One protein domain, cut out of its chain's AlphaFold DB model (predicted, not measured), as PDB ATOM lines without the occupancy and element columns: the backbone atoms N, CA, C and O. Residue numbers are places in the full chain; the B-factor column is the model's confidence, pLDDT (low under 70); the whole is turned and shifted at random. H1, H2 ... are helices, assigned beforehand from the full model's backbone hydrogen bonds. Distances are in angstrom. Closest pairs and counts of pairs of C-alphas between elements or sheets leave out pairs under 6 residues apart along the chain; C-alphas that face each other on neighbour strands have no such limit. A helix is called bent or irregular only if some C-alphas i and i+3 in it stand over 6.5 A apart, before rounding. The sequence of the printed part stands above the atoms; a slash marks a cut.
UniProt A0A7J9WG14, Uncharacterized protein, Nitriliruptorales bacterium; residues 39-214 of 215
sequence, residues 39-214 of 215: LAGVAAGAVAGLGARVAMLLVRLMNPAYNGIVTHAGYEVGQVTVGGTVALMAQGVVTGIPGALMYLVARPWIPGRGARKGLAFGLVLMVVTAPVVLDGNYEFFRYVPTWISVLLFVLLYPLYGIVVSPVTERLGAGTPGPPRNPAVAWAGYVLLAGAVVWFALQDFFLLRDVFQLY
ATOM      1  N   LEU A  39      35.293  51.605 -30.985       85.44
ATOM      2  CA  LEU A  39      34.684  51.006 -32.176       85.44
ATOM      3  C   LEU A  39      34.800  49.479 -32.177       85.44
ATOM      4  O   LEU A  39      33.847  48.787 -32.535       85.44
ATOM      5  N   ALA A  40      35.945  48.947 -31.745       86.44
ATOM      6  CA  ALA A  40      36.128  47.509 -31.611       86.44
ATOM      7  C   ALA A  40      35.217  46.908 -30.538       86.44
ATOM      8  O   ALA A  40      34.653  45.844 -30.763       86.44
ATOM      9  N   GLY A  41      35.041  47.593 -29.408       85.19
ATOM     10  CA  GLY A  41      34.146  47.170 -28.337       85.19
ATOM     11  C   GLY A  41      32.680  47.213 -28.735       85.19
ATOM     12  O   GLY A  41      31.955  46.268 -28.449       85.19
ATOM     13  N   VAL A  42      32.264  48.240 -29.480       86.44
ATOM     14  CA  VAL A  42      30.921  48.314 -30.071       86.44
ATOM     15  C   VAL A  42      30.698  47.140 -31.026       86.44
ATOM     16  O   VAL A  42      29.716  46.418 -30.893       86.44
ATOM     17  N   ALA A  43      31.620  46.903 -31.961       88.62
ATOM     18  CA  ALA A  43      31.480  45.827 -32.939       88.62
ATOM     19  C   ALA A  43      31.481  44.438 -32.279       88.62
ATOM     20  O   ALA A  43      30.583  43.634 -32.519       88.62
ATOM     21  N   ALA A  44      32.467  44.157 -31.424       88.25
ATOM     22  CA  ALA A  44      32.593  42.871 -30.747       88.25
ATOM     23  C   ALA A  44      31.450  42.639 -29.746       88.25
ATOM     24  O   ALA A  44      30.922  41.533 -29.663       88.25
ATOM     25  N   GLY A  45      31.021  43.688 -29.044       85.44
ATOM     26  CA  GLY A  45      29.884  43.668 -28.134       85.44
ATOM     27  C   GLY A  45      28.556  43.396 -28.835       85.44
ATOM     28  O   GLY A  45      27.790  42.538 -28.404       85.44
ATOM     29  N   ALA A  46      28.311  44.050 -29.972       87.94
ATOM     30  CA  ALA A  46      27.139  43.788 -30.803       87.94
ATOM     31  C   ALA A  46      27.111  42.338 -31.316       87.94
ATOM     32  O   ALA A  46      26.060  41.695 -31.285       87.94
ATOM     33  N   VAL A  47      28.263  41.797 -31.737       89.56
ATOM     34  CA  VAL A  47      28.390  40.388 -32.147       89.56
ATOM     35  C   VAL A  47      28.133  39.442 -30.975       89.56
ATOM     36  O   VAL A  47      27.426  38.455 -31.149       89.56
ATOM     37  N   ALA A  48      28.654  39.740 -29.784       86.19
ATOM     38  CA  ALA A  48      28.413  38.932 -28.591       86.19
ATOM     39  C   ALA A  48      26.929  38.940 -28.183       86.19
ATOM     40  O   ALA A  48      26.369  37.878 -27.926       86.19
ATOM     41  N   GLY A  49      26.265  40.102 -28.207       84.00
ATOM     42  CA  GLY A  49      24.827  40.218 -27.936       84.00
ATOM     43  C   GLY A  49      23.969  39.468 -28.959       84.00
ATOM     44  O   GLY A  49      23.032  38.756 -28.595       84.00
ATOM     45  N   LEU A  50      24.331  39.543 -30.244       86.94
ATOM     46  CA  LEU A  50      23.681  38.752 -31.291       86.94
ATOM     47  C   LEU A  50      23.939  37.249 -31.105       86.94
ATOM     48  O   LEU A  50      23.023  36.443 -31.246       86.94
ATOM     49  N   GLY A  51      25.162  36.866 -30.739       85.06
ATOM     50  CA  GLY A  51      25.529  35.486 -30.439       85.06
ATOM     51  C   GLY A  51      24.750  34.923 -29.250       85.06
ATOM     52  O   GLY A  51      24.240  33.810 -29.336       85.06
ATOM     53  N   ALA A  52      24.559  35.709 -28.189       81.81
ATOM     54  CA  ALA A  52      23.703  35.343 -27.061       81.81
ATOM     55  C   ALA A  52      22.249  35.125 -27.508       81.81
ATOM     56  O   ALA A  52      21.594  34.179 -27.068       81.81
ATOM     57  N   ARG A  53      21.752  35.937 -28.449       83.81
ATOM     58  CA  ARG A  53      20.417  35.746 -29.030       83.81
ATOM     59  C   ARG A  53      20.311  34.445 -29.822       83.81
ATOM     60  O   ARG A  53      19.317  33.734 -29.685       83.81
ATOM     61  N   VAL A  54      21.332  34.115 -30.611       84.69
ATOM     62  CA  VAL A  54      21.414  32.836 -31.331       84.69
ATOM     63  C   VAL A  54      21.487  31.665 -30.347       84.69
ATOM     64  O   VAL A  54      20.771  30.687 -30.529       84.69
ATOM     65  N   ALA A  55      22.268  31.778 -29.271       83.00
ATOM     66  CA  ALA A  55      22.338  30.770 -28.215       83.00
ATOM     67  C   ALA A  55      20.961  30.518 -27.582       83.00
ATOM     68  O   ALA A  55      20.521  29.374 -27.507       83.00
ATOM     69  N   MET A  56      20.227  31.576 -27.222       77.94
ATOM     70  CA  MET A  56      18.859  31.463 -26.701       77.94
ATOM     71  C   MET A  56      17.894  30.822 -27.712       77.94
ATOM     72  O   MET A  56      17.030  30.035 -27.325       77.94
ATOM     73  N   LEU A  57      18.039  31.119 -29.008       79.75
ATOM     74  CA  LEU A  57      17.241  30.481 -30.058       79.75
ATOM     75  C   LEU A  57      17.557  28.983 -30.180       79.75
ATOM     76  O   LEU A  57      16.646  28.177 -30.340       79.75
ATOM     77  N   LEU A  58      18.827  28.594 -30.084       83.06
ATOM     78  CA  LEU A  58      19.229  27.188 -30.118       83.06
ATOM     79  C   LEU A  58      18.707  26.428 -28.895       83.06
ATOM     80  O   LEU A  58      18.153  25.344 -29.050       83.06
ATOM     81  N   VAL A  59      18.801  27.022 -27.701       77.19
ATOM     82  CA  VAL A  59      18.196  26.493 -26.467       77.19
ATOM     83  C   VAL A  59      16.694  26.255 -26.660       77.19
ATOM     84  O   VAL A  59      16.199  25.169 -26.364       77.19
ATOM     85  N   ARG A  60      15.984  27.234 -27.234       74.94
ATOM     86  CA  ARG A  60      14.554  27.128 -27.555       74.94
ATOM     87  C   ARG A  60      14.249  25.947 -28.478       74.94
ATOM     88  O   ARG A  60      13.306  25.204 -28.225       74.94
ATOM     89  N   LEU A  61      15.008  25.798 -29.564       80.75
ATOM     90  CA  LEU A  61      14.794  24.726 -30.541       80.75
ATOM     91  C   LEU A  61      15.036  23.339 -29.936       80.75
ATOM     92  O   LEU A  61      14.373  22.384 -30.325       80.75
ATOM     93  N   MET A  62      15.959  23.236 -28.978       81.62
ATOM     94  CA  MET A  62      16.271  21.980 -28.297       81.62
ATOM     95  C   MET A  62      15.255  21.607 -27.216       81.62
ATOM     96  O   MET A  62      15.085  20.420 -26.949       81.62
ATOM     97  N   ASN A  63      14.572  22.579 -26.601       75.19
ATOM     98  CA  ASN A  63      13.567  22.293 -25.579       75.19
ATOM     99  C   ASN A  63      12.307  23.175 -25.696       75.19
ATOM    100  O   ASN A  63      12.129  24.131 -24.935       75.19
ATOM    101  N   PRO A  64      11.389  22.844 -26.623       71.00
ATOM    102  CA  PRO A  64      10.178  23.628 -26.856       71.00
ATOM    103  C   PRO A  64       9.158  23.569 -25.705       71.00
ATOM    104  O   PRO A  64       8.219  24.365 -25.700       71.00
ATOM    105  N   ALA A  65       9.328  22.668 -24.730       68.06
ATOM    106  CA  ALA A  65       8.410  22.501 -23.601       68.06
ATOM    107  C   ALA A  65       8.426  23.677 -22.604       68.06
ATOM    108  O   ALA A  65       7.491  23.820 -21.824       68.06
ATOM    109  N   TYR A  66       9.456  24.531 -22.646       64.69
ATOM    110  CA  TYR A  66       9.632  25.670 -21.732       64.69
ATOM    111  C   TYR A  66       9.397  27.036 -22.409       64.69
ATOM    112  O   TYR A  66       9.808  28.073 -21.889       64.69
ATOM    113  N   ASN A  67       8.744  27.060 -23.577       65.56
ATOM    114  CA  ASN A  67       8.353  28.303 -24.249       65.56
ATOM    115  C   ASN A  67       7.329  29.091 -23.403       65.56
ATOM    116  O   ASN A  67       6.330  28.529 -22.966       65.56
ATOM    117  N   GLY A  68       7.551  30.397 -23.229       62.00
ATOM    118  CA  GLY A  68       6.673  31.321 -22.499       62.00
ATOM    119  C   GLY A  68       7.064  31.586 -21.041       62.00
ATOM    120  O   GLY A  68       6.401  32.374 -20.377       62.00
ATOM    121  N   ILE A  69       8.135  30.968 -20.529       66.88
ATOM    122  CA  ILE A  69       8.628  31.224 -19.165       66.88
ATOM    123  C   ILE A  69       9.511  32.471 -19.171       66.88
ATOM    124  O   ILE A  69      10.402  32.590 -20.006       66.88
ATOM    125  N   VAL A  70       9.291  33.410 -18.254       64.75
ATOM    126  CA  VAL A  70      10.162  34.585 -18.092       64.75
ATOM    127  C   VAL A  70      11.455  34.156 -17.398       64.75
ATOM    128  O   VAL A  70      11.409  33.561 -16.327       64.75
ATOM    129  N   THR A  71      12.602  34.443 -18.016       63.47
ATOM    130  CA  THR A  71      13.917  34.204 -17.404       63.47
ATOM    131  C   THR A  71      14.251  35.255 -16.345       63.47
ATOM    132  O   THR A  71      13.747  36.374 -16.411       63.47
ATOM    133  N   HIS A  72      15.204  34.968 -15.453       57.28
ATOM    134  CA  HIS A  72      15.789  35.952 -14.517       57.28
ATOM    135  C   HIS A  72      16.321  37.232 -15.189       57.28
ATOM    136  O   HIS A  72      16.434  38.272 -14.550       57.28
ATOM    137  N   ALA A  73      16.630  37.180 -16.486       56.06
ATOM    138  CA  ALA A  73      17.035  38.346 -17.264       56.06
ATOM    139  C   ALA A  73      15.843  39.194 -17.772       56.06
ATOM    140  O   ALA A  73      16.041  40.109 -18.566       56.06
ATOM    141  N   GLY A  74      14.607  38.879 -17.364       57.09
ATOM    142  CA  GLY A  74      13.384  39.571 -17.784       57.09
ATOM    143  C   GLY A  74      12.933  39.241 -19.209       57.09
ATOM    144  O   GLY A  74      12.069  39.921 -19.759       57.09
ATOM    145  N   TYR A  75      13.509  38.209 -19.835       61.34
ATOM    146  CA  TYR A  75      13.172  37.803 -21.201       61.34
ATOM    147  C   TYR A  75      12.345  36.520 -21.207       61.34
ATOM    148  O   TYR A  75      12.758  35.523 -20.616       61.34
ATOM    149  N   GLU A  76      11.224  36.515 -21.927       64.44
ATOM    150  CA  GLU A  76      10.445  35.301 -22.180       64.44
ATOM    151  C   GLU A  76      11.234  34.300 -23.041       64.44
ATOM    152  O   GLU A  76      11.618  34.581 -24.186       64.44
ATOM    153  N   VAL A  77      11.449  33.101 -22.497       59.88
ATOM    154  CA  VAL A  77      11.998  31.939 -23.198       59.88
ATOM    155  C   VAL A  77      11.114  31.660 -24.408       59.88
ATOM    156  O   VAL A  77       9.923  31.396 -24.288       59.88
ATOM    157  N   GLY A  78      11.695  31.719 -25.604       56.16
ATOM    158  CA  GLY A  78      10.985  31.396 -26.840       56.16
ATOM    159  C   GLY A  78      10.416  32.578 -27.623       56.16
ATOM    160  O   GLY A  78       9.971  32.372 -28.751       56.16
ATOM    161  N   GLN A  79      10.501  33.815 -27.124       62.41
ATOM    162  CA  GLN A  79      10.096  34.999 -27.889       62.41
ATOM    163  C   GLN A  79      11.305  35.767 -28.443       62.41
ATOM    164  O   GLN A  79      12.041  36.459 -27.730       62.41
ATOM    165  N   VAL A  80      11.504  35.674 -29.763       65.50
ATOM    166  CA  VAL A  80      12.477  36.514 -30.475       65.50
ATOM    167  C   VAL A  80      11.805  37.820 -30.893       65.50
ATOM    168  O   VAL A  80      11.376  37.977 -32.030       65.50
ATOM    169  N   THR A  81      11.690  38.769 -29.967       74.31
ATOM    170  CA  THR A  81      11.268  40.138 -30.286       74.31
ATOM    171  C   THR A  81      12.444  40.962 -30.814       74.31
ATOM    172  O   THR A  81      13.587  40.792 -30.372       74.31
ATOM    173  N   VAL A  82      12.159  41.879 -31.748       74.94
ATOM    174  CA  VAL A  82      13.143  42.850 -32.262       74.94
ATOM    175  C   VAL A  82      13.657  43.732 -31.122       74.94
ATOM    176  O   VAL A  82      14.864  43.921 -30.998       74.94
ATOM    177  N   GLY A  83      12.764  44.183 -30.232       72.62
ATOM    178  CA  GLY A  83      13.123  44.986 -29.059       72.62
ATOM    179  C   GLY A  83      14.091  44.274 -28.110       72.62
ATOM    180  O   GLY A  83      15.099  44.856 -27.722       72.62
ATOM    181  N   GLY A  84      13.858  42.990 -27.811       70.38
ATOM    182  CA  GLY A  84      14.765  42.199 -26.975       70.38
ATOM    183  C   GLY A  84      16.136  41.982 -27.619       70.38
ATOM    184  O   GLY A  84      17.155  42.040 -26.939       70.38
ATOM    185  N   THR A  85      16.193  41.797 -28.943       79.38
ATOM    186  CA  THR A  85      17.472  41.674 -29.663       79.38
ATOM    187  C   THR A  85      18.256  42.986 -29.642       79.38
ATOM    188  O   THR A  85      19.454  42.969 -29.373       79.38
ATOM    189  N   VAL A  86      17.596  44.126 -29.870       80.25
ATOM    190  CA  VAL A  86      18.240  45.447 -29.791       80.25
ATOM    191  C   VAL A  86      18.736  45.727 -28.373       80.25
ATOM    192  O   VAL A  86      19.862  46.190 -28.218       80.25
ATOM    193  N   ALA A  87      17.951  45.385 -27.347       75.25
ATOM    194  CA  ALA A  87      18.364  45.515 -25.952       75.25
ATOM    195  C   ALA A  87      19.610  44.666 -25.640       75.25
ATOM    196  O   ALA A  87      20.557  45.171 -25.047       75.25
ATOM    197  N   LEU A  88      19.661  43.414 -26.109       76.31
ATOM    198  CA  LEU A  88      20.831  42.544 -25.936       76.31
ATOM    199  C   LEU A  88      22.057  43.037 -26.710       76.31
ATOM    200  O   LEU A  88      23.174  42.947 -26.206       76.31
ATOM    201  N   MET A  89      21.876  43.577 -27.916       82.00
ATOM    202  CA  MET A  89      22.974  44.202 -28.656       82.00
ATOM    203  C   MET A  89      23.480  45.453 -27.936       82.00
ATOM    204  O   MET A  89      24.689  45.619 -27.812       82.00
ATOM    205  N   ALA A  90      22.586  46.301 -27.423       78.88
ATOM    206  CA  ALA A  90      22.956  47.479 -26.644       78.88
ATOM    207  C   ALA A  90      23.712  47.087 -25.366       78.88
ATOM    208  O   ALA A  90      24.792  47.615 -25.110       78.88
ATOM    209  N   GLN A  91      23.214  46.094 -24.627       78.56
ATOM    210  CA  GLN A  91      23.887  45.535 -23.453       78.56
ATOM    211  C   GLN A  91      25.270  44.973 -23.813       78.56
ATOM    212  O   GLN A  91      26.262  45.240 -23.131       78.56
ATOM    213  N   GLY A  92      25.354  44.238 -24.925       83.44
ATOM    214  CA  GLY A  92      26.601  43.726 -25.480       83.44
ATOM    215  C   GLY A  92      27.585  44.842 -25.828       83.44
ATOM    216  O   GLY A  92      28.770  44.717 -25.552       83.44
ATOM    217  N   VAL A  93      27.121  45.966 -26.375       83.94
ATOM    218  CA  VAL A  93      27.958  47.142 -26.663       83.94
ATOM    219  C   VAL A  93      28.472  47.789 -25.375       83.94
ATOM    220  O   VAL A  93      29.672  48.042 -25.270       83.94
ATOM    221  N   VAL A  94      27.598  48.024 -24.391       81.38
ATOM    222  CA  VAL A  94      27.980  48.644 -23.109       81.38
ATOM    223  C   VAL A  94      29.036  47.801 -22.391       81.38
ATOM    224  O   VAL A  94      30.030  48.342 -21.919       81.38
ATOM    225  N   THR A  95      28.866  46.478 -22.373       79.25
ATOM    226  CA  THR A  95      29.828  45.529 -21.777       79.25
ATOM    227  C   THR A  95      31.069  45.303 -22.649       79.25
ATOM    228  O   THR A  95      32.176  45.097 -22.149       79.25
ATOM    229  N   GLY A  96      30.912  45.382 -23.969       83.56
ATOM    230  CA  GLY A  96      31.967  45.159 -24.948       83.56
ATOM    231  C   GLY A  96      32.981  46.296 -25.024       83.56
ATOM    232  O   GLY A  96      34.140  46.041 -25.342       83.56
ATOM    233  N   ILE A  97      32.608  47.538 -24.712       83.62
ATOM    234  CA  ILE A  97      33.548  48.671 -24.703       83.62
ATOM    235  C   ILE A  97      34.661  48.484 -23.653       83.62
ATOM    236  O   ILE A  97      35.834  48.505 -24.044       83.62
ATOM    237  N   PRO A  98      34.358  48.235 -22.362       81.75
ATOM    238  CA  PRO A  98      35.371  47.931 -21.356       81.75
ATOM    239  C   PRO A  98      36.276  46.765 -21.757       81.75
ATOM    240  O   PRO A  98      37.496  46.884 -21.665       81.75
ATOM    241  N   GLY A  99      35.706  45.674 -22.287       83.62
ATOM    242  CA  GLY A  99      36.482  44.517 -22.747       83.62
ATOM    243  C   GLY A  99      37.498  44.861 -23.845       83.62
ATOM    244  O   GLY A  99      38.616  44.344 -23.846       83.62
ATOM    245  N   ALA A 100      37.163  45.787 -24.745       85.38
ATOM    246  CA  ALA A 100      38.030  46.176 -25.853       85.38
ATOM    247  C   ALA A 100      39.139  47.126 -25.404       85.38
ATOM    248  O   ALA A 100      40.277  47.021 -25.865       85.38
ATOM    249  N   LEU A 101      38.833  48.025 -24.467       82.06
ATOM    250  CA  LEU A 101      39.845  48.840 -23.798       82.06
ATOM    251  C   LEU A 101      40.816  47.950 -23.017       82.06
ATOM    252  O   LEU A 101      42.031  48.134 -23.094       82.06
ATOM    253  N   MET A 102      40.288  46.926 -22.351       80.81
ATOM    254  CA  MET A 102      41.083  45.932 -21.646       80.81
ATOM    255  C   MET A 102      41.984  45.150 -22.606       80.81
ATOM    256  O   MET A 102      43.163  44.959 -22.315       80.81
ATOM    257  N   TYR A 103      41.484  44.790 -23.795       83.81
ATOM    258  CA  TYR A 103      42.311  44.215 -24.856       83.81
ATOM    259  C   TYR A 103      43.440  45.159 -25.281       83.81
ATOM    260  O   TYR A 103      44.569  44.703 -25.417       83.81
ATOM    261  N   LEU A 104      43.183  46.459 -25.478       81.12
ATOM    262  CA  LEU A 104      44.229  47.418 -25.868       81.12
ATOM    263  C   LEU A 104      45.363  47.482 -24.845       81.12
ATOM    264  O   LEU A 104      46.531  47.513 -25.236       81.12
ATOM    265  N   VAL A 105      45.011  47.469 -23.559       78.81
ATOM    266  CA  VAL A 105      45.980  47.429 -22.465       78.81
ATOM    267  C   VAL A 105      46.707  46.092 -22.462       78.81
ATOM    268  O   VAL A 105      47.928  46.089 -22.429       78.81
ATOM    269  N   ALA A 106      45.992  44.969 -22.574       81.00
ATOM    270  CA  ALA A 106      46.561  43.625 -22.524       81.00
ATOM    271  C   ALA A 106      47.423  43.270 -23.755       81.00
ATOM    272  O   ALA A 106      48.338  42.446 -23.678       81.00
ATOM    273  N   ARG A 107      47.150  43.901 -24.905       80.88
ATOM    274  CA  ARG A 107      47.739  43.614 -26.221       80.88
ATOM    275  C   ARG A 107      49.267  43.465 -26.204       80.88
ATOM    276  O   ARG A 107      49.739  42.565 -26.897       80.88
ATOM    277  N   PRO A 108      50.078  44.270 -25.497       78.75
ATOM    278  CA  PRO A 108      51.533  44.138 -25.540       78.75
ATOM    279  C   PRO A 108      52.065  42.846 -24.906       78.75
ATOM    280  O   PRO A 108      53.157  42.416 -25.267       78.75
ATOM    281  N   TRP A 109      51.301  42.214 -24.007       80.12
ATOM    282  CA  TRP A 109      51.700  40.980 -23.317       80.12
ATOM    283  C   TRP A 109      51.220  39.704 -24.012       80.12
ATOM    284  O   TRP A 109      51.705  38.622 -23.696       80.12
ATOM    285  N   ILE A 110      50.292  39.807 -24.967       79.81
ATOM    286  CA  ILE A 110      49.727  38.633 -25.639       79.81
ATOM    287  C   ILE A 110      50.565  38.296 -26.883       79.81
ATOM    288  O   ILE A 110      50.610  39.101 -27.828       79.81
ATOM    289  N   PRO A 111      51.210  37.115 -26.930       75.94
ATOM    290  CA  PRO A 111      51.953  36.680 -28.103       75.94
ATOM    291  C   PRO A 111      51.004  36.359 -29.267       75.94
ATOM    292  O   PRO A 111      49.913  35.824 -29.082       75.94
ATOM    293  N   GLY A 112      51.427  36.671 -30.495       79.06
ATOM    294  CA  GLY A 112      50.677  36.369 -31.720       79.06
ATOM    295  C   GLY A 112      50.291  37.597 -32.550       79.06
ATOM    296  O   GLY A 112      50.701  38.723 -32.266       79.06
ATOM    297  N   ARG A 113      49.523  37.360 -33.623       80.50
ATOM    298  CA  ARG A 113      49.077  38.371 -34.601       80.50
ATOM    299  C   ARG A 113      47.618  38.139 -35.001       80.50
ATOM    300  O   ARG A 113      47.214  36.981 -35.152       80.50
ATOM    301  N   GLY A 114      46.860  39.220 -35.209       82.38
ATOM    302  CA  GLY A 114      45.479  39.174 -35.693       82.38
ATOM    303  C   GLY A 114      44.576  38.272 -34.849       82.38
ATOM    304  O   GLY A 114      44.704  38.200 -33.629       82.38
ATOM    305  N   ALA A 115      43.707  37.501 -35.508       83.50
ATOM    306  CA  ALA A 115      42.697  36.671 -34.845       83.50
ATOM    307  C   ALA A 115      43.253  35.683 -33.800       83.50
ATOM    308  O   ALA A 115      42.570  35.409 -32.821       83.50
ATOM    309  N   ARG A 116      44.492  35.181 -33.942       86.19
ATOM    310  CA  ARG A 116      45.105  34.284 -32.937       86.19
ATOM    311  C   ARG A 116      45.335  34.990 -31.601       86.19
ATOM    312  O   ARG A 116      45.156  34.395 -30.546       86.19
ATOM    313  N   LYS A 117      45.714  36.266 -31.660       86.50
ATOM    314  CA  LYS A 117      45.912  37.114 -30.484       86.50
ATOM    315  C   LYS A 117      44.582  37.428 -29.804       86.50
ATOM    316  O   LYS A 117      44.478  37.360 -28.583       86.50
ATOM    317  N   GLY A 118      43.564  37.707 -30.616       86.62
ATOM    318  CA  GLY A 118      42.184  37.843 -30.170       86.62
ATOM    319  C   GLY A 118      41.644  36.587 -29.498       86.62
ATOM    320  O   GLY A 118      41.076  36.675 -28.419       86.62
ATOM    321  N   LEU A 119      41.888  35.417 -30.088       90.31
ATOM    322  CA  LEU A 119      41.498  34.135 -29.510       90.31
ATOM    323  C   LEU A 119      42.156  33.917 -28.142       90.31
ATOM    324  O   LEU A 119      41.458  33.594 -27.190       90.31
ATOM    325  N   ALA A 120      43.467  34.148 -28.022       88.00
ATOM    326  CA  ALA A 120      44.166  34.031 -26.743       88.00
ATOM    327  C   ALA A 120      43.574  34.971 -25.679       88.00
ATOM    328  O   ALA A 120      43.329  34.546 -24.555       88.00
ATOM    329  N   PHE A 121      43.278  36.221 -26.046       88.25
ATOM    330  CA  PHE A 121      42.598  37.157 -25.151       88.25
ATOM    331  C   PHE A 121      41.209  36.666 -24.739       88.25
ATOM    332  O   PHE A 121      40.892  36.666 -23.556       88.25
ATOM    333  N   GLY A 122      40.396  36.221 -25.699       87.44
ATOM    334  CA  GLY A 122      39.054  35.712 -25.433       87.44
ATOM    335  C   GLY A 122      39.063  34.473 -24.539       87.44
ATOM    336  O   GLY A 122      38.207  34.354 -23.673       87.44
ATOM    337  N   LEU A 123      40.061  33.595 -24.676       89.31
ATOM    338  CA  LEU A 123      40.261  32.448 -23.786       89.31
ATOM    339  C   LEU A 123      40.671  32.867 -22.371       89.31
ATOM    340  O   LEU A 123      40.194  32.286 -21.404       89.31
ATOM    341  N   VAL A 124      41.527  33.881 -22.223       85.88
ATOM    342  CA  VAL A 124      41.848  34.428 -20.895       85.88
ATOM    343  C   VAL A 124      40.597  35.029 -20.265       85.88
ATOM    344  O   VAL A 124      40.283  34.713 -19.124       85.88
ATOM    345  N   LEU A 125      39.855  35.839 -21.022       83.56
ATOM    346  CA  LEU A 125      38.624  36.467 -20.553       83.56
ATOM    347  C   LEU A 125      37.614  35.405 -20.113       83.56
ATOM    348  O   LEU A 125      37.096  35.490 -19.009       83.56
ATOM    349  N   MET A 126      37.461  34.350 -20.917       83.81
ATOM    350  CA  MET A 126      36.673  33.165 -20.596       83.81
ATOM    351  C   MET A 126      37.084  32.548 -19.259       83.81
ATOM    352  O   MET A 126      36.225  32.319 -18.426       83.81
ATOM    353  N   VAL A 127      38.370  32.282 -19.022       83.38
ATOM    354  CA  VAL A 127      38.826  31.674 -17.758       83.38
ATOM    355  C   VAL A 127      38.549  32.587 -16.560       83.38
ATOM    356  O   VAL A 127      38.196  32.092 -15.493       83.38
ATOM    357  N   VAL A 128      38.674  33.905 -16.732       79.88
ATOM    358  CA  VAL A 128      38.423  34.877 -15.657       79.88
ATOM    359  C   VAL A 128      36.931  35.008 -15.335       79.88
ATOM    360  O   VAL A 128      36.578  35.092 -14.163       79.88
ATOM    361  N   THR A 129      36.051  35.014 -16.338       73.44
ATOM    362  CA  THR A 129      34.612  35.267 -16.142       73.44
ATOM    363  C   THR A 129      33.756  34.003 -16.091       73.44
ATOM    364  O   THR A 129      32.634  34.055 -15.596       73.44
ATOM    365  N   ALA A 130      34.251  32.857 -16.566       71.19
ATOM    366  CA  ALA A 130      33.510  31.596 -16.539       71.19
ATOM    367  C   ALA A 130      33.024  31.202 -15.137       71.19
ATOM    368  O   ALA A 130      31.884  30.763 -15.056       71.19
ATOM    369  N   PRO A 131      33.786  31.375 -14.037       72.12
ATOM    370  CA  PRO A 131      33.286  31.048 -12.701       72.12
ATOM    371  C   PRO A 131      32.019  31.820 -12.321       72.12
ATOM    372  O   PRO A 131      31.149  31.253 -11.675       72.12
ATOM    373  N   VAL A 132      31.893  33.077 -12.765       68.00
ATOM    374  CA  VAL A 132      30.688  33.890 -12.539       68.00
ATOM    375  C   VAL A 132      29.515  33.310 -13.322       68.00
ATOM    376  O   VAL A 132      28.464  33.075 -12.748       68.00
ATOM    377  N   VAL A 133      29.709  32.991 -14.605       66.00
ATOM    378  CA  VAL A 133      28.662  32.415 -15.477       66.00
ATOM    379  C   VAL A 133      28.251  30.997 -15.062       66.00
ATOM    380  O   VAL A 133      27.123  30.575 -15.303       66.00
ATOM    381  N   LEU A 134      29.179  30.237 -14.484       66.31
ATOM    382  CA  LEU A 134      28.966  28.863 -14.037       66.31
ATOM    383  C   LEU A 134      28.382  28.775 -12.627       66.31
ATOM    384  O   LEU A 134      28.068  27.666 -12.192       66.31
ATOM    385  N   ASP A 135      28.225  29.898 -11.925       66.56
ATOM    386  CA  ASP A 135      27.508  29.897 -10.661       66.56
ATOM    387  C   ASP A 135      26.068  29.426 -10.922       66.56
ATOM    388  O   ASP A 135      25.383  29.921 -11.822       66.56
ATOM    389  N   GLY A 136      25.622  28.398 -10.200       55.62
ATOM    390  CA  GLY A 136      24.448  27.571 -10.533       55.62
ATOM    391  C   GLY A 136      23.096  28.301 -10.531       55.62
ATOM    392  O   GLY A 136      22.058  27.672 -10.724       55.62
ATOM    393  N   ASN A 137      23.112  29.616 -10.326       57.38
ATOM    394  CA  ASN A 137      21.971  30.518 -10.288       57.38
ATOM    395  C   ASN A 137      21.415  30.865 -11.682       57.38
ATOM    396  O   ASN A 137      20.315  31.404 -11.786       57.38
ATOM    397  N   TYR A 138      22.127  30.548 -12.771       63.00
ATOM    398  CA  TYR A 138      21.615  30.795 -14.120       63.00
ATOM    399  C   TYR A 138      20.606  29.726 -14.561       63.00
ATOM    400  O   TYR A 138      20.933  28.559 -14.783       63.00
ATOM    401  N   GLU A 139      19.365  30.151 -14.806       64.12
ATOM    402  CA  GLU A 139      18.260  29.278 -15.230       64.12
ATOM    403  C   GLU A 139      18.513  28.533 -16.550       64.12
ATOM    404  O   GLU A 139      17.856  27.533 -16.836       64.12
ATOM    405  N   PHE A 140      19.493  28.966 -17.349       61.97
ATOM    406  CA  PHE A 140      19.875  28.317 -18.606       61.97
ATOM    407  C   PHE A 140      20.325  26.856 -18.435       61.97
ATOM    408  O   PHE A 140      20.248  26.084 -19.394       61.97
ATOM    409  N   PHE A 141      20.750  26.449 -17.235       64.94
ATOM    410  CA  PHE A 141      21.083  25.053 -16.921       64.94
ATOM    411  C   PHE A 141      19.853  24.161 -16.709       64.94
ATOM    412  O   PHE A 141      19.982  22.940 -16.701       64.94
ATOM    413  N   ARG A 142      18.663  24.755 -16.550       70.12
ATOM    414  CA  ARG A 142      17.403  24.030 -16.343       70.12
ATOM    415  C   ARG A 142      16.745  23.596 -17.653       70.12
ATOM    416  O   ARG A 142      16.008  22.616 -17.668       70.12
ATOM    417  N   TYR A 143      17.004  24.322 -18.744       71.62
ATOM    418  CA  TYR A 143      16.294  24.149 -20.016       71.62
ATOM    419  C   TYR A 143      16.970  23.169 -20.987       71.62
ATOM    420  O   TYR A 143      16.300  22.571 -21.819       71.62
ATOM    421  N   VAL A 144      18.281  22.967 -20.898       76.00
ATOM    422  CA  VAL A 144      19.049  22.031 -21.744       76.00
ATOM    423  C   VAL A 144      20.170  21.407 -20.917       76.00
ATOM    424  O   VAL A 144      20.532  21.968 -19.882       76.00
ATOM    425  N   PRO A 145      20.748  20.273 -21.363       81.25
ATOM    426  CA  PRO A 145      21.915  19.689 -20.718       81.25
ATOM    427  C   PRO A 145      22.990  20.749 -20.467       81.25
ATOM    428  O   PRO A 145      23.400  21.450 -21.392       81.25
ATOM    429  N   THR A 146      23.456  20.842 -19.219       78.88
ATOM    430  CA  THR A 146      24.361  21.892 -18.722       78.88
ATOM    431  C   THR A 146      25.528  22.155 -19.667       78.88
ATOM    432  O   THR A 146      25.819  23.301 -19.986       78.88
ATOM    433  N   TRP A 147      26.153  21.100 -20.189       79.38
ATOM    434  CA  TRP A 147      27.304  21.204 -21.081       79.38
ATOM    435  C   TRP A 147      26.999  21.936 -22.403       79.38
ATOM    436  O   TRP A 147      27.872  22.635 -22.909       79.38
ATOM    437  N   ILE A 148      25.774  21.845 -22.938       83.12
ATOM    438  CA  ILE A 148      25.360  22.566 -24.157       83.12
ATOM    439  C   ILE A 148      25.219  24.057 -23.862       83.12
ATOM    440  O   ILE A 148      25.762  24.877 -24.602       83.12
ATOM    441  N   SER A 149      24.526  24.414 -22.777       76.69
ATOM    442  CA  SER A 149      24.379  25.811 -22.352       76.69
ATOM    443  C   SER A 149      25.742  26.437 -22.091       76.69
ATOM    444  O   SER A 149      26.038  27.507 -22.621       76.69
ATOM    445  N   VAL A 150      26.605  25.729 -21.351       80.75
ATOM    446  CA  VAL A 150      27.987  26.156 -21.115       80.75
ATOM    447  C   VAL A 150      28.681  26.413 -22.445       80.75
ATOM    448  O   VAL A 150      29.145  27.524 -22.652       80.75
ATOM    449  N   LEU A 151      28.694  25.464 -23.385       86.81
ATOM    450  CA  LEU A 151      29.353  25.663 -24.680       86.81
ATOM    451  C   LEU A 151      28.813  26.878 -25.444       86.81
ATOM    452  O   LEU A 151      29.603  27.690 -25.917       86.81
ATOM    453  N   LEU A 152      27.492  27.031 -25.553       84.06
ATOM    454  CA  LEU A 152      26.875  28.116 -26.320       84.06
ATOM    455  C   LEU A 152      27.253  29.506 -25.795       84.06
ATOM    456  O   LEU A 152      27.553  30.393 -26.592       84.06
ATOM    457  N   PHE A 153      27.257  29.691 -24.475       81.81
ATOM    458  CA  PHE A 153      27.572  30.985 -23.867       81.81
ATOM    459  C   PHE A 153      29.078  31.200 -23.692       81.81
ATOM    460  O   PHE A 153      29.578  32.294 -23.941       81.81
ATOM    461  N   VAL A 154      29.832  30.155 -23.355       85.62
ATOM    462  CA  VAL A 154      31.292  30.222 -23.199       85.62
ATOM    463  C   VAL A 154      31.986  30.511 -24.531       85.62
ATOM    464  O   VAL A 154      32.972  31.244 -24.554       85.62
ATOM    465  N   LEU A 155      31.458  30.023 -25.660       89.19
ATOM    466  CA  LEU A 155      32.004  30.315 -26.993       89.19
ATOM    467  C   LEU A 155      31.881  31.794 -27.404       89.19
ATOM    468  O   LEU A 155      32.590  32.232 -28.314       89.19
ATOM    469  N   LEU A 156      31.051  32.590 -26.725       86.56
ATOM    470  CA  LEU A 156      30.932  34.022 -27.005       86.56
ATOM    471  C   LEU A 156      32.207  34.792 -26.635       86.56
ATOM    472  O   LEU A 156      32.542  35.758 -27.315       86.56
ATOM    473  N   TYR A 157      32.962  34.345 -25.629       88.81
ATOM    474  CA  TYR A 157      34.221  34.973 -25.214       88.81
ATOM    475  C   TYR A 157      35.349  34.875 -26.260       88.81
ATOM    476  O   TYR A 157      35.909  35.911 -26.638       88.81
ATOM    477  N   PRO A 158      35.702  33.684 -26.791       89.94
ATOM    478  CA  PRO A 158      36.664  33.586 -27.882       89.94
ATOM    479  C   PRO A 158      36.155  34.274 -29.152       89.94
ATOM    480  O   PRO A 158      36.952  34.920 -29.832       89.94
ATOM    481  N   LEU A 159      34.848  34.216 -29.448       90.81
ATOM    482  CA  LEU A 159      34.259  34.945 -30.576       90.81
ATOM    483  C   LEU A 159      34.464  36.460 -30.435       90.81
ATOM    484  O   LEU A 159      34.939  37.110 -31.366       90.81
ATOM    485  N   TYR A 160      34.178  37.010 -29.254       89.50
ATOM    486  CA  TYR A 160      34.422  38.410 -28.924       89.50
ATOM    487  C   TYR A 160      35.895  38.783 -29.153       89.50
ATOM    488  O   TYR A 160      36.193  39.751 -29.854       89.50
ATOM    489  N   GLY A 161      36.827  37.973 -28.642       87.62
ATOM    490  CA  GLY A 161      38.262  38.188 -28.826       87.62
ATOM    491  C   GLY A 161      38.692  38.183 -30.298       87.62
ATOM    492  O   GLY A 161      39.446  39.060 -30.734       87.62
ATOM    493  N   ILE A 162      38.179  37.234 -31.090       90.50
ATOM    494  CA  ILE A 162      38.434  37.129 -32.536       90.50
ATOM    495  C   ILE A 162      37.966  38.378 -33.285       90.50
ATOM    496  O   ILE A 162      38.621  38.764 -34.249       90.50
ATOM    497  N   VAL A 163      36.871  39.014 -32.861       89.00
ATOM    498  CA  VAL A 163      36.361  40.244 -33.487       89.00
ATOM    499  C   VAL A 163      37.145  41.469 -33.018       89.00
ATOM    500  O   VAL A 163      37.555  42.292 -33.837       89.00
ATOM    501  N   VAL A 164      37.405  41.588 -31.715       88.44
ATOM    502  CA  VAL A 164      38.005  42.799 -31.133       88.44
ATOM    503  C   VAL A 164      39.432  43.026 -31.631       88.44
ATOM    504  O   VAL A 164      39.828  44.157 -31.922       88.44
ATOM    505  N   SER A 165      40.204  41.949 -31.788       87.25
ATOM    506  CA  SER A 165      41.617  41.996 -32.158       87.25
ATOM    507  C   SER A 165      41.884  42.577 -33.555       87.25
ATOM    508  O   SER A 165      42.596  43.575 -33.646       87.25
ATOM    509  N   PRO A 166      41.323  42.054 -34.660       85.56
ATOM    510  CA  PRO A 166      41.549  42.621 -35.983       85.56
ATOM    511  C   PRO A 166      40.969  44.030 -36.115       85.56
ATOM    512  O   PRO A 166      41.553  44.842 -36.827       85.56
ATOM    513  N   VAL A 167      39.857  44.351 -35.442       84.25
ATOM    514  CA  VAL A 167      39.260  45.696 -35.506       84.25
ATOM    515  C   VAL A 167      40.167  46.718 -34.820       84.25
ATOM    516  O   VAL A 167      40.516  47.732 -35.427       84.25
ATOM    517  N   THR A 168      40.641  46.427 -33.607       81.62
ATOM    518  CA  THR A 168      41.612  47.291 -32.914       81.62
ATOM    519  C   THR A 168      42.951  47.371 -33.646       81.62
ATOM    520  O   THR A 168      43.529  48.451 -33.728       81.62
ATOM    521  N   GLU A 169      43.448  46.273 -34.222       81.38
ATOM    522  CA  GLU A 169      44.724  46.265 -34.948       81.38
ATOM    523  C   GLU A 169      44.656  47.008 -36.287       81.38
ATOM    524  O   GLU A 169      45.618  47.685 -36.654       81.38
ATOM    525  N   ARG A 170      43.523  46.937 -36.999       80.06
ATOM    526  CA  ARG A 170      43.306  47.685 -38.246       80.06
ATOM    527  C   ARG A 170      43.120  49.180 -37.992       80.06
ATOM    528  O   ARG A 170      43.668  49.993 -38.731       80.06
ATOM    529  N   LEU A 171      42.368  49.555 -36.955       72.94
ATOM    530  CA  LEU A 171      42.048  50.959 -36.664       72.94
ATOM    531  C   LEU A 171      43.168  51.678 -35.885       72.94
ATOM    532  O   LEU A 171      43.455  52.854 -36.133       72.94
ATOM    533  N   GLY A 172      43.839  50.958 -34.986       65.50
ATOM    534  CA  GLY A 172      44.881  51.450 -34.085       65.50
ATOM    535  C   GLY A 172      46.314  51.246 -34.582       65.50
ATOM    536  O   GLY A 172      47.205  51.090 -33.753       65.50
ATOM    537  N   ALA A 173      46.538  51.200 -35.903       53.41
ATOM    538  CA  ALA A 173      47.830  50.896 -36.526       53.41
ATOM    539  C   ALA A 173      49.033  51.536 -35.794       53.41
ATOM    540  O   ALA A 173      49.180  52.757 -35.723       53.41
ATOM    541  N   GLY A 174      49.875  50.657 -35.247       54.56
ATOM    542  CA  GLY A 174      50.986  50.954 -34.349       54.56
ATOM    543  C   GLY A 174      51.060  49.847 -33.301       54.56
ATOM    544  O   GLY A 174      50.106  49.613 -32.561       54.56
ATOM    545  N   THR A 175      52.154  49.093 -33.262       53.00
ATOM    546  CA  THR A 175      52.388  48.111 -32.194       53.00
ATOM    547  C   THR A 175      53.476  48.691 -31.305       53.00
ATOM    548  O   THR A 175      54.651  48.450 -31.580       53.00
ATOM    549  N   PRO A 176      53.147  49.498 -30.278       56.25
ATOM    550  CA  PRO A 176      54.103  49.728 -29.214       56.25
ATOM    551  C   PRO A 176      54.423  48.358 -28.612       56.25
ATOM    552  O   PRO A 176      53.511  47.597 -28.278       56.25
ATOM    553  N   GLY A 177      55.708  48.012 -28.527       55.81
ATOM    554  CA  GLY A 177      56.133  46.883 -27.703       55.81
ATOM    555  C   GLY A 177      55.685  47.081 -26.247       55.81
ATOM    556  O   GLY A 177      55.226  48.172 -25.893       55.81
ATOM    557  N   PRO A 178      55.807  46.054 -25.389       57.38
ATOM    558  CA  PRO A 178      55.508  46.195 -23.969       57.38
ATOM    559  C   PRO A 178      56.181  47.456 -23.405       57.38
ATOM    560  O   PRO A 178      57.354  47.707 -23.712       57.38
ATOM    561  N   PRO A 179      55.443  48.294 -22.652       59.03
ATOM    562  CA  PRO A 179      55.983  49.545 -22.154       59.03
ATOM    563  C   PRO A 179      57.220  49.253 -21.304       59.03
ATOM    564  O   PRO A 179      57.143  48.557 -20.298       59.03
ATOM    565  N   ARG A 180      58.376  49.793 -21.711       58.62
ATOM    566  CA  ARG A 180      59.641  49.647 -20.964       58.62
ATOM    567  C   ARG A 180      59.602  50.332 -19.593       58.62
ATOM    568  O   ARG A 180      60.441  50.036 -18.752       58.62
ATOM    569  N   ASN A 181      58.658  51.254 -19.376       65.94
ATOM    570  CA  ASN A 181      58.513  51.982 -18.120       65.94
ATOM    571  C   ASN A 181      57.572  51.224 -17.155       65.94
ATOM    572  O   ASN A 181      56.387  51.070 -17.478       65.94
ATOM    573  N   PRO A 182      58.049  50.810 -15.964       68.06
ATOM    574  CA  PRO A 182      57.247  50.074 -14.987       68.06
ATOM    575  C   PRO A 182      56.024  50.854 -14.481       68.06
ATOM    576  O   PRO A 182      55.023  50.230 -14.149       68.06
ATOM    577  N   ALA A 183      56.045  52.192 -14.482       61.31
ATOM    578  CA  ALA A 183      54.891  53.009 -14.091       61.31
ATOM    579  C   ALA A 183      53.724  52.894 -15.090       61.31
ATOM    580  O   ALA A 183      52.561  52.875 -14.697       61.31
ATOM    581  N   VAL A 184      54.028  52.760 -16.386       60.66
ATOM    582  CA  VAL A 184      53.016  52.566 -17.441       60.66
ATOM    583  C   VAL A 184      52.466  51.141 -17.403       60.66
ATOM    584  O   VAL A 184      51.270  50.940 -17.600       60.66
ATOM    585  N   ALA A 185      53.315  50.156 -17.094       61.78
ATOM    586  CA  ALA A 185      52.869  48.787 -16.845       61.78
ATOM    587  C   ALA A 185      51.929  48.721 -15.628       61.78
ATOM    588  O   ALA A 185      50.849  48.150 -15.729       61.78
ATOM    589  N   TRP A 186      52.289  49.381 -14.520       66.19
ATOM    590  CA  TRP A 186      51.439  49.508 -13.331       66.19
ATOM    591  C   TRP A 186      50.109  50.199 -13.621       66.19
ATOM    592  O   TRP A 186      49.070  49.690 -13.217       66.19
ATOM    593  N   ALA A 187      50.107  51.304 -14.371       64.06
ATOM    594  CA  ALA A 187      48.869  51.953 -14.801       64.06
ATOM    595  C   ALA A 187      47.989  51.009 -15.643       64.06
ATOM    596  O   ALA A 187      46.774  50.975 -15.464       64.06
ATOM    597  N   GLY A 188      48.599  50.191 -16.508       63.97
ATOM    598  CA  GLY A 188      47.908  49.134 -17.245       63.97
ATOM    599  C   GLY A 188      47.298  48.071 -16.329       63.97
ATOM    600  O   GLY A 188      46.134  47.724 -16.500       63.97
ATOM    601  N   TYR A 189      48.039  47.602 -15.320       68.19
ATOM    602  CA  TYR A 189      47.523  46.663 -14.317       68.19
ATOM    603  C   TYR A 189      46.391  47.260 -13.478       68.19
ATOM    604  O   TYR A 189      45.414  46.568 -13.222       68.19
ATOM    605  N   VAL A 190      46.477  48.535 -13.092       70.38
ATOM    606  CA  VAL A 190      45.415  49.231 -12.347       70.38
ATOM    607  C   VAL A 190      44.167  49.406 -13.209       70.38
ATOM    608  O   VAL A 190      43.066  49.196 -12.718       70.38
ATOM    609  N   LEU A 191      44.315  49.722 -14.498       66.12
ATOM    610  CA  LEU A 191      43.189  49.784 -15.434       66.12
ATOM    611  C   LEU A 191      42.566  48.406 -15.677       66.12
ATOM    612  O   LEU A 191      41.346  48.296 -15.722       66.12
ATOM    613  N   LEU A 192      43.385  47.357 -15.793       65.94
ATOM    614  CA  LEU A 192      42.931  45.966 -15.881       65.94
ATOM    615  C   LEU A 192      42.163  45.559 -14.619       65.94
ATOM    616  O   LEU A 192      41.043  45.069 -14.720       65.94
ATOM    617  N   ALA A 193      42.730  45.808 -13.440       68.12
ATOM    618  CA  ALA A 193      42.089  45.526 -12.161       68.12
ATOM    619  C   ALA A 193      40.795  46.332 -12.002       68.12
ATOM    620  O   ALA A 193      39.776  45.773 -11.623       68.12
ATOM    621  N   GLY A 194      40.802  47.615 -12.367       72.19
ATOM    622  CA  GLY A 194      39.620  48.471 -12.362       72.19
ATOM    623  C   GLY A 194      38.531  47.989 -13.319       72.19
ATOM    624  O   GLY A 194      37.364  48.000 -12.951       72.19
ATOM    625  N   ALA A 195      38.890  47.507 -14.511       65.06
ATOM    626  CA  ALA A 195      37.942  46.936 -15.467       65.06
ATOM    627  C   ALA A 195      37.353  45.604 -14.976       65.06
ATOM    628  O   ALA A 195      36.157  45.373 -15.134       65.06
ATOM    629  N   VAL A 196      38.166  44.758 -14.337       66.88
ATOM    630  CA  VAL A 196      37.706  43.517 -13.692       66.88
ATOM    631  C   VAL A 196      36.774  43.828 -12.519       66.88
ATOM    632  O   VAL A 196      35.706  43.233 -12.414       66.88
ATOM    633  N   VAL A 197      37.134  44.798 -11.674       72.25
ATOM    634  CA  VAL A 197      36.296  45.265 -10.559       72.25
ATOM    635  C   VAL A 197      34.999  45.875 -11.080       72.25
ATOM    636  O   VAL A 197      33.942  45.582 -10.540       72.25
ATOM    637  N   TRP A 198      35.051  46.669 -12.150       70.50
ATOM    638  CA  TRP A 198      33.861  47.209 -12.802       70.50
ATOM    639  C   TRP A 198      32.943  46.099 -13.313       70.50
ATOM    640  O   TRP A 198      31.746  46.168 -13.071       70.50
ATOM    641  N   PHE A 199      33.485  45.067 -13.966       66.06
ATOM    642  CA  PHE A 199      32.705  43.909 -14.414       66.06
ATOM    643  C   PHE A 199      32.035  43.191 -13.237       66.06
ATOM    644  O   PHE A 199      30.830  42.963 -13.264       66.06
ATOM    645  N   ALA A 200      32.789  42.926 -12.167       65.94
ATOM    646  CA  ALA A 200      32.256  42.303 -10.957       65.94
ATOM    647  C   ALA A 200      31.172  43.164 -10.281       65.94
ATOM    648  O   ALA A 200      30.167  42.642  -9.802       65.94
ATOM    649  N   LEU A 201      31.349  44.490 -10.264       70.56
ATOM    650  CA  LEU A 201      30.349  45.426  -9.752       70.56
ATOM    651  C   LEU A 201      29.117  45.470 -10.651       70.56
ATOM    652  O   LEU A 201      28.006  45.488 -10.136       70.56
ATOM    653  N   GLN A 202      29.287  45.477 -11.972       67.12
ATOM    654  CA  GLN A 202      28.181  45.490 -12.921       67.12
ATOM    655  C   GLN A 202      27.294  44.253 -12.743       67.12
ATOM    656  O   GLN A 202      26.075  44.400 -12.677       67.12
ATOM    657  N   ASP A 203      27.893  43.069 -12.601       62.97
ATOM    658  CA  ASP A 203      27.152  41.835 -12.324       62.97
ATOM    659  C   ASP A 203      26.451  41.897 -10.956       62.97
ATOM    660  O   ASP A 203      25.274  41.554 -10.845       62.97
ATOM    661  N   PHE A 204      27.119  42.422  -9.922       61.47
ATOM    662  CA  PHE A 204      26.528  42.604  -8.593       61.47
ATOM    663  C   PHE A 204      25.343  43.589  -8.579       61.47
ATOM    664  O   PHE A 204      24.321  43.322  -7.945       61.47
ATOM    665  N   PHE A 205      25.453  44.725  -9.271       62.09
ATOM    666  CA  PHE A 205      24.381  45.720  -9.362       62.09
ATOM    667  C   PHE A 205      23.207  45.216 -10.203       62.09
ATOM    668  O   PHE A 205      22.067  45.374  -9.779       62.09
ATOM    669  N   LEU A 206      23.467  44.533 -11.323       60.22
ATOM    670  CA  LEU A 206      22.415  43.888 -12.116       60.22
ATOM    671  C   LEU A 206      21.642  42.852 -11.294       60.22
ATOM    672  O   LEU A 206      20.416  42.824 -11.349       60.22
ATOM    673  N   LEU A 207      22.338  42.046 -10.487       55.34
ATOM    674  CA  LEU A 207      21.696  41.123  -9.548       55.34
ATOM    675  C   LEU A 207      20.840  41.881  -8.525       55.34
ATOM    676  O   LEU A 207      19.688  41.521  -8.297       55.34
ATOM    677  N   ARG A 208      21.367  42.963  -7.943       55.00
ATOM    678  CA  ARG A 208      20.655  43.763  -6.935       55.00
ATOM    679  C   ARG A 208      19.379  44.413  -7.475       55.00
ATOM    680  O   ARG A 208      18.361  44.387  -6.785       55.00
ATOM    681  N   ASP A 209      19.430  44.983  -8.674       53.78
ATOM    682  CA  ASP A 209      18.291  45.678  -9.279       53.78
ATOM    683  C   ASP A 209      17.179  44.695  -9.673       53.78
ATOM    684  O   ASP A 209      15.998  44.985  -9.485       53.78
ATOM    685  N   VAL A 210      17.540  43.489 -10.121       51.25
ATOM    686  CA  VAL A 210      16.574  42.410 -10.379       51.25
ATOM    687  C   VAL A 210      15.923  41.924  -9.078       51.25
ATOM    688  O   VAL A 210      14.706  41.761  -9.036       51.25
ATOM    689  N   PHE A 211      16.684  41.765  -7.989       48.84
ATOM    690  CA  PHE A 211      16.124  41.380  -6.685       48.84
ATOM    691  C   PHE A 211      15.166  42.431  -6.095       48.84
ATOM    692  O   PHE A 211      14.232  42.064  -5.390       48.84
ATOM    693  N   GLN A 212      15.367  43.721  -6.380       49.78
ATOM    694  CA  GLN A 212      14.492  44.809  -5.916       49.78
ATOM    695  C   GLN A 212      13.174  44.919  -6.698       49.78
ATOM    696  O   GLN A 212      12.209  45.469  -6.181       49.78
ATOM    697  N   LEU A 213      13.121  44.424  -7.937       47.72
ATOM    698  CA  LEU A 213      11.919  44.477  -8.780       47.72
ATOM    699  C   LEU A 213      10.933  43.322  -8.521       47.72
ATOM    700  O   LEU A 213       9.788  43.401  -8.962       47.72
ATOM    701  N   TYR A 214      11.364  42.269  -7.819       42.00
ATOM    702  CA  TYR A 214      10.581  41.049  -7.574       42.00
ATOM    703  C   TYR A 214      10.463  40.654  -6.088       42.00
ATOM    704  O   TYR A 214       9.974  39.562  -5.792       42.00
TER     705      TYR A 214
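This is residues 39 to 214 of the 215 residues of an uncharacterized protein of Nitriliruptorales bacterium (UniProt A0A7J9WG14). The longest helix, H7, runs along one side of an elongated helical body, in which H1 lies side by side with H5 and H6, two helices that follow each other nearly in line. H2 crosses H1 and packs between it and H7, while H3 packs across H6. The printed part has 176 residues with seven named helices in the order H1 to H7 and no named strand, so its class is all helix. It is compact, with a radius of gyration of the C-alphas of 17.4 A, and spans 57 by 31 by 29 A.

Find C-alpha 182 at (57.247, 50.074, -14.987); from there H7, residues 182 to 213, runs 46.1 A to C-alpha 213 at (11.919, 44.477, -8.780). H2, residues 82 to 109, is 39.6 A long, with a kink of 34 degrees near residue 99, and is irregular: C-alphas 105 and 108 are 7.1 A apart. H1, residues 39 to 62, begins at C-alpha 39 at (34.684, 51.006, -32.176) and is 34.6 A long. H3, residues 115 to 133, spans 24.3 A, has a kink of 39 degrees near residue 127 and is irregular, with C-alphas 128 and 131 7.1 A apart. H6, residues 156 to 171, spans 22.4 A; it is neither bent nor irregular, but only just: C-alphas 163 and 166 are 6.2 A apart. Look for H5 at residues 146 to 154, 11.7 A, and H4 at residues 140 to 143, 5.7 A.

Start at H7, which touches H2 with residues 188 to 195 alone; their closest C-alphas, Val 105 and Gly 188, are 5.8 A apart, at a shallow tilt of 22 degrees, opposite ways. H7 and H3 are near each other, while H7 is apart from H1. H2 touches H1 at a steep tilt of 52 degrees, closest at the C-alphas of Gly 41 and Ile 97, 4.0 A. H1 touches H6 at a shallow tilt of 24 degrees, opposite ways, closest at the C-alphas of Ala 40 and Val 164, 5.1 A. H1 touches H5 with residues 52 to 59 alone, closest at the C-alphas of Ala 55 and Leu 152, 5.6 A. H3 touches H6 at a steep tilt of 40 degrees, closest at the C-alphas of Gly 122 and Pro 158, 4.0 A. H4 and H5 only just touch, only at the corner, with 3 pairs of C-alphas within 8 A, closest at Phe 140 and Ser 149, 6.4 A. Every O i to N i+4 pair is within hydrogen-bond range in H1, H5 and H7; in H2 it is 20 of 24, in H3 13 of 15, in H6 11 of 12, and H4 is too short for such a pair.

The C-alphas farthest apart, Ala 65 and Asn 181, are 58.4 A apart. The printed part has no cut, and the link from H1 to H2, residues 63 to 81, is long. Mean pLDDT of the printed part is 74.2; 64 residues are under 70, among them 65 to 80, 132 to 141, 172 to 189 and 202 to 214.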